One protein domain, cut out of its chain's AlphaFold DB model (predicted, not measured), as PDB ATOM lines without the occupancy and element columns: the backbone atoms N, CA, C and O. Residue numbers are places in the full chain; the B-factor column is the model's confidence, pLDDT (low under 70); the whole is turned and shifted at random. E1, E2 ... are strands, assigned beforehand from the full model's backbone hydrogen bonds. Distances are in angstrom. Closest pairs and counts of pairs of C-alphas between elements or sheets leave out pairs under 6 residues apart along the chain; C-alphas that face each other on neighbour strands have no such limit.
ATOM      1  N   THR A   2     -28.979  -8.521  -0.882       55.47
ATOM      2  CA  THR A   2     -29.508  -8.079   0.412       55.47
ATOM      3  C   THR A   2     -28.425  -8.323   1.450       55.47
ATOM      4  O   THR A   2     -27.783  -9.374   1.402       55.47
ATOM      5  N   VAL A   3     -28.185  -7.341   2.319       57.94
ATOM      6  CA  VAL A   3     -27.208  -7.438   3.406       57.94
ATOM      7  C   VAL A   3     -27.939  -7.220   4.715       57.94
ATOM      8  O   VAL A   3     -28.571  -6.184   4.907       57.94
ATOM      9  N   THR A   4     -27.857  -8.202   5.599       58.75
ATOM     10  CA  THR A   4     -28.390  -8.122   6.960       58.75
ATOM     11  C   THR A   4     -27.257  -8.365   7.938       58.75
ATOM     12  O   THR A   4     -26.566  -9.380   7.840       58.75
ATOM     13  N   LEU A   5     -27.075  -7.420   8.858       58.62
ATOM     14  CA  LEU A   5     -26.227  -7.578  10.034       58.62
ATOM     15  C   LEU A   5     -27.083  -8.188  11.144       58.62
ATOM     16  O   LEU A   5     -28.161  -7.669  11.440       58.62
ATOM     17  N   SER A   6     -26.632  -9.302  11.716       58.50
ATOM     18  CA  SER A   6     -27.249  -9.867  12.918       58.50
ATOM     19  C   SER A   6     -26.813  -9.092  14.169       58.50
ATOM     20  O   SER A   6     -25.844  -8.332  14.136       58.50
ATOM     21  N   GLU A   7     -27.489  -9.328  15.298       52.66
ATOM     22  CA  GLU A   7     -27.066  -8.823  16.618       52.66
ATOM     23  C   GLU A   7     -25.654  -9.301  17.020       52.66
ATOM     24  O   GLU A   7     -25.021  -8.678  17.865       52.66
ATOM     25  N   ASN A   8     -25.132 -10.349  16.366       52.38
ATOM     26  CA  ASN A   8     -23.799 -10.920  16.597       52.38
ATOM     27  C   ASN A   8     -22.744 -10.436  15.580       52.38
ATOM     28  O   ASN A   8     -21.741 -11.113  15.373       52.38
ATOM     29  N   GLU A   9     -22.981  -9.312  14.896       59.16
ATOM     30  CA  GLU A   9     -22.048  -8.707  13.923       59.16
ATOM     31  C   GLU A   9     -21.716  -9.589  12.696       59.16
ATOM     32  O   GLU A   9     -20.787  -9.305  11.938       59.16
ATOM     33  N   THR A  10     -22.500 -10.640  12.439       58.38
ATOM     34  CA  THR A  10     -22.380 -11.483  11.240       58.38
ATOM     35  C   THR A  10     -23.044 -10.785  10.057       58.38
ATOM     36  O   THR A  10     -24.198 -10.355  10.155       58.38
ATOM     37  N   ALA A  11     -22.348 -10.695   8.922       64.31
ATOM     38  CA  ALA A  11     -22.905 -10.140   7.691       64.31
ATOM     39  C   ALA A  11     -23.282 -11.268   6.728       64.31
ATOM     40  O   ALA A  11     -22.431 -12.052   6.301       64.31
ATOM     41  N   VAL A  12     -24.564 -11.338   6.371       63.41
ATOM     42  CA  VAL A  12     -25.074 -12.303   5.390       63.41
ATOM     43  C   VAL A  12     -25.342 -11.589   4.076       63.41
ATOM     44  O   VAL A  12     -26.081 -10.607   4.033       63.41
ATOM     45  N   PHE A  13     -24.754 -12.106   3.001       66.69
ATOM     46  CA  PHE A  13     -24.900 -11.597   1.649       66.69
ATOM     47  C   PHE A  13     -25.684 -12.589   0.799       66.69
ATOM     48  O   PHE A  13     -25.230 -13.710   0.572       66.69
ATOM     49  N   GLU A  14     -26.831 -12.160   0.273       70.00
ATOM     50  CA  GLU A  14     -27.641 -12.989  -0.622       70.00
ATOM     51  C   GLU A  14     -27.737 -12.375  -2.020       70.00
ATOM     52  O   GLU A  14     -28.238 -11.259  -2.212       70.00
ATOM     53  N   ALA A  15     -27.257 -13.109  -3.026       64.94
ATOM     54  CA  ALA A  15     -27.358 -12.720  -4.428       64.94
ATOM     55  C   ALA A  15     -27.450 -13.946  -5.346       64.94
ATOM     56  O   ALA A  15     -26.625 -14.849  -5.278       64.94
ATOM     57  N   ARG A  16     -28.429 -13.952  -6.266       75.94
ATOM     58  CA  ARG A  16     -28.584 -14.983  -7.318       75.94
ATOM     59  C   ARG A  16     -28.598 -16.433  -6.789       75.94
ATOM     60  O   ARG A  16     -28.081 -17.326  -7.448       75.94
ATOM     61  N   GLY A  17     -29.178 -16.660  -5.609       72.56
ATOM     62  CA  GLY A  17     -29.242 -17.986  -4.976       72.56
ATOM     63  C   GLY A  17     -27.962 -18.418  -4.248       72.56
ATOM     64  O   GLY A  17     -27.921 -19.520  -3.715       72.56
ATOM     65  N   LEU A  18     -26.938 -17.562  -4.197       61.19
ATOM     66  CA  LEU A  18     -25.745 -17.753  -3.376       61.19
ATOM     67  C   LEU A  18     -25.910 -16.986  -2.062       61.19
ATOM     68  O   LEU A  18     -26.253 -15.800  -2.077       61.19
ATOM     69  N   LYS A  19     -25.646 -17.676  -0.948       72.38
ATOM     70  CA  LYS A  19     -25.565 -17.114   0.400       72.38
ATOM     71  C   LYS A  19     -24.103 -17.129   0.829       72.38
ATOM     72  O   LYS A  19     -23.471 -18.183   0.802       72.38
ATOM     73  N   LEU A  20     -23.570 -15.968   1.181       61.38
ATOM     74  CA  LEU A  20     -22.209 -15.808   1.679       61.38
ATOM     75  C   LEU A  20     -22.308 -15.266   3.104       61.38
ATOM     76  O   LEU A  20     -22.872 -14.195   3.319       61.38
ATOM     77  N   GLU A  21     -21.819 -16.034   4.069       58.84
ATOM     78  CA  GLU A  21     -21.809 -15.657   5.481       58.84
ATOM     79  C   GLU A  21     -20.385 -15.244   5.850       58.84
ATOM     80  O   GLU A  21     -19.448 -16.027   5.711       58.84
ATOM     81  N   LEU A  22     -20.213 -13.989   6.263       62.00
ATOM     82  CA  LEU A  22     -18.972 -13.500   6.854       62.00
ATOM     83  C   LEU A  22     -19.105 -13.599   8.373       62.00
ATOM     84  O   LEU A  22     -19.988 -12.957   8.944       62.00
ATOM     85  N   GLU A  23     -18.239 -14.408   8.997       51.59
ATOM     86  CA  GLU A  23     -18.366 -14.851  10.396       51.59
ATOM     87  C   GLU A  23     -18.493 -13.694  11.403       51.59
ATOM     88  O   GLU A  23     -19.327 -13.788  12.301       51.59
ATOM     89  N   ALA A  24     -17.768 -12.579  11.224       59.53
ATOM     90  CA  ALA A  24     -18.003 -11.332  11.962       59.53
ATOM     91  C   ALA A  24     -17.329 -10.122  11.289       59.53
ATOM     92  O   ALA A  24     -16.167 -10.197  10.879       59.53
ATOM     93  N   ILE A  25     -18.020  -8.981  11.222       64.56
ATOM     94  CA  ILE A  25     -17.384  -7.671  11.024       64.56
ATOM     95  C   ILE A  25     -17.137  -7.081  12.413       64.56
ATOM     96  O   ILE A  25     -18.036  -6.482  12.992       64.56
ATOM     97  N   LEU A  26     -15.919  -7.240  12.934       68.75
ATOM     98  CA  LEU A  26     -15.572  -6.743  14.266       68.75
ATOM     99  C   LEU A  26     -15.652  -5.215  14.330       68.75
ATOM    100  O   LEU A  26     -14.993  -4.516  13.549       68.75
ATOM    101  N   LYS A  27     -16.397  -4.696  15.312       79.56
ATOM    102  CA  LYS A  27     -16.402  -3.266  15.643       79.56
ATOM    103  C   LYS A  27     -15.000  -2.781  16.017       79.56
ATOM    104  O   LYS A  27     -14.443  -3.257  17.007       79.56
ATOM    105  N   PRO A  28     -14.428  -1.798  15.291       82.00
ATOM    106  CA  PRO A  28     -13.169  -1.189  15.697       82.00
ATOM    107  C   PRO A  28     -13.257  -0.629  17.123       82.00
ATOM    108  O   PRO A  28     -14.306  -0.136  17.537       82.00
ATOM    109  N   SER A  29     -12.160  -0.661  17.881       83.31
ATOM    110  CA  SER A  29     -12.178  -0.203  19.280       83.31
ATOM    111  C   SER A  29     -12.513   1.285  19.434       83.31
ATOM    112  O   SER A  29     -13.085   1.663  20.448       83.31
ATOM    113  N   TRP A  30     -12.221   2.106  18.421       85.12
ATOM    114  CA  TRP A  30     -12.587   3.529  18.366       85.12
ATOM    115  C   TRP A  30     -14.065   3.779  18.049       85.12
ATOM    116  O   TRP A  30     -14.553   4.896  18.212       85.12
ATOM    117  N   ALA A  31     -14.779   2.768  17.551       83.69
ATOM    118  CA  ALA A  31     -16.147   2.920  17.087       83.69
ATOM    119  C   ALA A  31     -17.154   2.709  18.217       83.69
ATOM    120  O   ALA A  31     -17.073   1.727  18.957       83.69
ATOM    121  N   SER A  32     -18.183   3.551  18.286       82.50
ATOM    122  CA  SER A  32     -19.333   3.332  19.173       82.50
ATOM    123  C   SER A  32     -20.272   2.250  18.621       82.50
ATOM    124  O   SER A  32     -20.788   1.431  19.378       82.50
ATOM    125  N   ARG A  33     -20.445   2.184  17.292       80.94
ATOM    126  CA  ARG A  33     -21.260   1.168  16.599       80.94
ATOM    127  C   ARG A  33     -20.795   0.886  15.168       80.94
ATOM    128  O   ARG A  33     -20.138   1.723  14.544       80.94
ATOM    129  N   ILE A  34     -21.211  -0.255  14.626       82.12
ATOM    130  CA  ILE A  34     -21.208  -0.559  13.186       82.12
ATOM    131  C   ILE A  34     -22.649  -0.522  12.665       82.12
ATOM    132  O   ILE A  34     -23.595  -0.813  13.392       82.12
ATOM    133  N   GLY A  35     -22.821  -0.165  11.395       84.12
ATOM    134  CA  GLY A  35     -24.087  -0.314  10.687       84.12
ATOM    135  C   GLY A  35     -23.894  -0.443   9.182       84.12
ATOM    136  O   GLY A  35     -22.772  -0.445   8.678       84.12
ATOM    137  N   TRP A  36     -24.997  -0.484   8.442       84.56
ATOM    138  CA  TRP A  36     -24.996  -0.517   6.981       84.56
ATOM    139  C   TRP A  36     -26.011   0.491   6.441       84.56
ATOM    140  O   TRP A  36     -27.110   0.601   6.983       84.56
ATOM    141  N   ASN A  37     -25.666   1.219   5.380       83.44
ATOM    142  CA  ASN A  37     -26.602   2.091   4.665       83.44
ATOM    143  C   ASN A  37     -26.479   1.909   3.140       83.44
ATOM    144  O   ASN A  37     -25.763   1.035   2.653       83.44
ATOM    145  N   GLU A  38     -27.186   2.732   2.368       83.94
ATOM    146  CA  GLU A  38     -27.170   2.713   0.895       83.94
ATOM    147  C   GLU A  38     -25.773   2.902   0.269       83.94
ATOM    148  O   GLU A  38     -25.562   2.536  -0.886       83.94
ATOM    149  N   LYS A  39     -24.812   3.441   1.031       82.88
ATOM    150  CA  LYS A  39     -23.417   3.668   0.626       82.88
ATOM    151  C   LYS A  39     -22.469   2.550   1.074       82.88
ATOM    152  O   LYS A  39     -21.305   2.580   0.687       82.88
ATOM    153  N   GLY A  40     -22.947   1.570   1.846       82.94
ATOM    154  CA  GLY A  40     -22.175   0.409   2.296       82.94
ATOM    155  C   GLY A  40     -22.016   0.317   3.814       82.94
ATOM    156  O   GLY A  40     -22.862   0.786   4.577       82.94
ATOM    157  N   LEU A  41     -20.925  -0.326   4.243       84.75
ATOM    158  CA  LEU A  41     -20.565  -0.486   5.651       84.75
ATOM    159  C   LEU A  41     -20.237   0.878   6.276       84.75
ATOM    160  O   LEU A  41     -19.502   1.688   5.709       84.75
ATOM    161  N   THR A  42     -20.779   1.119   7.463       88.50
ATOM    162  CA  THR A  42     -20.632   2.374   8.201       88.50
ATOM    163  C   THR A  42     -20.236   2.114   9.645       88.50
ATOM    164  O   THR A  42     -20.494   1.044  10.197       88.50
ATOM    165  N   SER A  43     -19.646   3.119  10.272       88.62
ATOM    166  CA  SER A  43     -19.370   3.139  11.698       88.62
ATOM    167  C   SER A  43     -19.659   4.522  12.281       88.62
ATOM    168  O   SER A  43     -19.969   5.463  11.538       88.62
ATOM    169  N   ARG A  44     -19.618   4.647  13.609       89.00
ATOM    170  CA  ARG A  44     -19.756   5.925  14.304       89.00
ATOM    171  C   ARG A  44     -18.621   6.165  15.277       89.00
ATOM    172  O   ARG A  44     -18.185   5.241  15.957       89.00
ATOM    173  N   ILE A  45     -18.187   7.417  15.325       88.75
ATOM    174  CA  ILE A  45     -17.155   7.901  16.230       88.75
ATOM    175  C   ILE A  45     -17.726   9.056  17.071       88.75
ATOM    176  O   ILE A  45     -18.232  10.028  16.492       88.75
ATOM    177  N   PRO A  46     -17.694   8.954  18.413       88.31
ATOM    178  CA  PRO A  46     -18.111  10.041  19.288       88.31
ATOM    179  C   PRO A  46     -17.163  11.238  19.164       88.31
ATOM    180  O   PRO A  46     -15.941  11.082  19.202       88.31
ATOM    181  N   TRP A  47     -17.715  12.444  19.045       91.50
ATOM    182  CA  TRP A  47     -16.950  13.690  19.022       91.50
ATOM    183  C   TRP A  47     -17.810  14.878  19.456       91.50
ATOM    184  O   TRP A  47     -18.836  15.143  18.835       91.50
ATOM    185  N   LEU A  48     -17.400  15.611  20.501       90.00
ATOM    186  CA  LEU A  48     -18.063  16.837  20.984       90.00
ATOM    187  C   LEU A  48     -19.594  16.702  21.129       90.00
ATOM    188  O   LEU A  48     -20.360  17.436  20.504       90.00
ATOM    189  N   ASN A  49     -20.048  15.736  21.939       87.25
ATOM    190  CA  ASN A  49     -21.469  15.396  22.141       87.25
ATOM    191  C   ASN A  49     -22.237  14.989  20.862       87.25
ATOM    192  O   ASN A  49     -23.469  14.992  20.848       87.25
ATOM    193  N   GLN A  50     -21.533  14.640  19.784       89.56
ATOM    194  CA  GLN A  50     -22.107  14.169  18.525       89.56
ATOM    195  C   GLN A  50     -21.534  12.803  18.139       89.56
ATOM    196  O   GLN A  50     -20.503  12.375  18.645       89.56
ATOM    197  N   GLU A  51     -22.198  12.134  17.196       89.69
ATOM    198  CA  GLU A  51     -21.772  10.854  16.621       89.69
ATOM    199  C   GLU A  51     -21.549  11.023  15.115       89.69
ATOM    200  O   GLU A  51     -22.506  11.057  14.326       89.69
ATOM    201  N   LEU A  52     -20.289  11.119  14.693       91.50
ATOM    202  CA  LEU A  52     -19.956  11.308  13.282       91.50
ATOM    203  C   LEU A  52     -20.019   9.975  12.532       91.50
ATOM    204  O   LEU A  52     -19.580   8.945  13.037       91.50
ATOM    205  N   GLU A  53     -20.581   9.982  11.322       92.56
ATOM    206  CA  GLU A  53     -20.582   8.803  10.450       92.56
ATOM    207  C   GLU A  53     -19.237   8.631   9.751       92.56
ATOM    208  O   GLU A  53     -18.725   9.564   9.134       92.56
ATOM    209  N   VAL A  54     -18.713   7.409   9.802       90.38
ATOM    210  CA  VAL A  54     -17.511   6.990   9.085       90.38
ATOM    211  C   VAL A  54     -17.924   5.936   8.064       90.38
ATOM    212  O   VAL A  54     -18.583   4.955   8.409       90.38
ATOM    213  N   LEU A  55     -17.577   6.145   6.795       89.38
ATOM    214  CA  LEU A  55     -17.955   5.243   5.702       89.38
ATOM    215  C   LEU A  55     -16.778   4.352   5.326       89.38
ATOM    216  O   LEU A  55     -15.684   4.858   5.088       89.38
ATOM    217  N   TRP A  56     -17.001   3.047   5.220       85.62
ATOM    218  CA  TRP A  56     -16.015   2.136   4.653       85.62
ATOM    219  C   TRP A  56     -15.983   2.277   3.132       85.62
ATOM    220  O   TRP A  56     -17.022   2.262   2.469       85.62
ATOM    221  N   GLN A  57     -14.789   2.381   2.566       83.50
ATOM    222  CA  GLN A  57     -14.553   2.404   1.129       83.50
ATOM    223  C   GLN A  57     -13.774   1.155   0.731       83.50
ATOM    224  O   GLN A  57     -12.665   0.920   1.203       83.50
ATOM    225  N   SER A  58     -14.353   0.338  -0.149       71.25
ATOM    226  CA  SER A  58     -13.656  -0.807  -0.738       71.25
ATOM    227  C   SER A  58     -12.716  -0.348  -1.852       71.25
ATOM    228  O   SER A  58     -13.158   0.367  -2.756       71.25
ATOM    229  N   SER A  59     -11.462  -0.810  -1.854       63.94
ATOM    230  CA  SER A  59     -10.623  -0.728  -3.053       63.94
ATOM    231  C   SER A  59     -11.151  -1.685  -4.119       63.94
ATOM    232  O   SER A  59     -11.505  -2.827  -3.828       63.94
ATOM    233  N   THR A  60     -11.207  -1.230  -5.370       56.22
ATOM    234  CA  THR A  60     -11.578  -2.071  -6.519       56.22
ATOM    235  C   THR A  60     -10.420  -2.934  -7.023       56.22
ATOM    236  O   THR A  60     -10.634  -3.773  -7.894       56.22
ATOM    237  N   THR A  61      -9.196  -2.719  -6.530       51.50
ATOM    238  CA  THR A  61      -7.970  -3.326  -7.083       51.50
ATOM    239  C   THR A  61      -7.207  -4.205  -6.098       51.50
ATOM    240  O   THR A  61      -6.414  -5.038  -6.522       51.50
ATOM    241  N   GLU A  62      -7.459  -4.073  -4.799       48.00
ATOM    242  CA  GLU A  62      -6.855  -4.897  -3.754       48.00
ATOM    243  C   GLU A  62      -7.963  -5.319  -2.791       48.00
ATOM    244  O   GLU A  62      -8.891  -4.551  -2.558       48.00
ATOM    245  N   ALA A  63      -7.890  -6.511  -2.203       51.09
ATOM    246  CA  ALA A  63      -8.847  -6.983  -1.194       51.09
ATOM    247  C   ALA A  63      -8.734  -6.216   0.151       51.09
ATOM    248  O   ALA A  63      -8.811  -6.805   1.225       51.09
ATOM    249  N   LYS A  64      -8.498  -4.901   0.099       61.12
ATOM    250  CA  LYS A  64      -8.314  -3.979   1.218       61.12
ATOM    251  C   LYS A  64      -9.297  -2.819   1.064       61.12
ATOM    252  O   LYS A  64      -9.467  -2.278  -0.024       61.12
ATOM    253  N   GLY A  65      -9.958  -2.436   2.147       72.62
ATOM    254  CA  GLY A  65     -10.736  -1.201   2.217       72.62
ATOM    255  C   GLY A  65     -10.189  -0.291   3.309       72.62
ATOM    256  O   GLY A  65      -9.335  -0.708   4.093       72.62
ATOM    257  N   SER A  66     -10.659   0.949   3.340       82.62
ATOM    258  CA  SER A  66     -10.290   1.929   4.358       82.62
ATOM    259  C   SER A  66     -11.501   2.735   4.808       82.62
ATOM    260  O   SER A  66     -12.510   2.843   4.108       82.62
ATOM    261  N   TRP A  67     -11.408   3.304   6.003       86.69
ATOM    262  CA  TRP A  67     -12.415   4.217   6.516       86.69
ATOM    263  C   TRP A  67     -12.212   5.613   5.921       86.69
ATOM    264  O   TRP A  67     -11.104   6.145   5.891       86.69
ATOM    265  N   ARG A  68     -13.297   6.237   5.462       90.75
ATOM    266  CA  ARG A  68     -13.308   7.648   5.082       90.75
ATOM    267  C   ARG A  68     -13.539   8.492   6.327       90.75
ATOM    268  O   ARG A  68     -14.677   8.637   6.775       90.75
ATOM    269  N   TRP A  69     -12.462   9.069   6.839       91.69
ATOM    270  CA  TRP A  69     -12.483   9.871   8.054       91.69
ATOM    271  C   TRP A  69     -13.175  11.231   7.843       91.69
ATOM    272  O   TRP A  69     -12.801  11.974   6.930       91.69
ATOM    273  N   PRO A  70     -14.211  11.566   8.637       91.94
ATOM    274  CA  PRO A  70     -14.788  12.905   8.645       91.94
ATOM    275  C   PRO A  70     -13.866  13.873   9.394       91.94
ATOM    276  O   PRO A  70     -13.282  13.502  10.406       91.94
ATOM    277  N   THR A  71     -13.780  15.135   8.964       91.31
ATOM    278  CA  THR A  71     -13.092  16.179   9.744       91.31
ATOM    279  C   THR A  71     -13.675  16.248  11.167       91.31
ATOM    280  O   THR A  71     -14.902  16.252  11.297       91.31
TER     281      THR A  71
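Overview. This is residues 2 to 71 of the 382 residues of the protein "Formylglycine-generating enzyme family protein" of Methylococcales bacterium (UniProt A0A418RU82). Two separate antiparallel sheets make two lobes set one beyond the other along the longest axis: a larger, strongly twisted one of E4, E5, E6 and E7, and a small three-stranded one of E1, E2 and E3. They come nearest at E1 and E4, a stretch without a named strand, residues 23 to 32, joins them, and a loop at residues 59 to 64 sticks out from the larger sheet. The printed part has 70 residues, with no named helix and seven named strands in the order E1 to E7, and its class is all strand. The sheet orders are E4, E5, E6, E7 and E1, E2, E3. The whole is only just compact, close to loose, with a radius of gyration of the C-alphas of 13.3 A and spans of 45 by 31 by 21 A.

Along the chain. Start in the larger sheet at C-alpha 33, (-21.260, 1.168, 16.599), where E4 begins; it runs to residue 37. E5, residues 40 to 47, covers 22.0 A, and E6, residues 50 to 58, covers 25.8 A. E7, residues 65 to 68, ends at C-alpha 68, (-13.308, 7.648, 5.082). For the smaller sheet, find C-alpha 2 at (-29.508, -8.079, 0.412), where E1 begins; it runs to residue 5. E2 holds residues 11 to 15 and E3 residues 18 to 22.

Arrangement. E4, E5, E6 and E7 form a meander, each strand the antiparallel neighbour of the one before. In the hairpin E5 and E6, look for N 43 and O 54, 2.8 A apart. On the other side of E5, the edge strand E4 has N 35 and O 42 at 2.9 A. E6 is staggered: residues 50 to 55 pair with E5, and residues 55 to 58 with the edge strand E7, where N 57 and O 66 are 2.8 A apart. E1, E2 and E3 form a second meander; N 4 and O 12 are 3.4 A apart, and N 13 and O 20 are 2.8 A apart. Between the sheets, the closest C-alphas of E1 and E4 are those of Leu 5 and Gly 35, 7.6 A apart. E2 and E4 are apart, and so are E3 and E4.

Size, cuts and confidence. The two C-alphas farthest apart are those of Gly 17 and Leu 48, 44.9 A. The printed part has no cut and no long link; E3 to E4, with 10 residues between them, is a short link. Residues 59 to 64 stand free. The mean pLDDT of the printed part is 74.7; look for values under 70 at residues 2 to 13, 15, 18, 20 to 26 and 59 to 64.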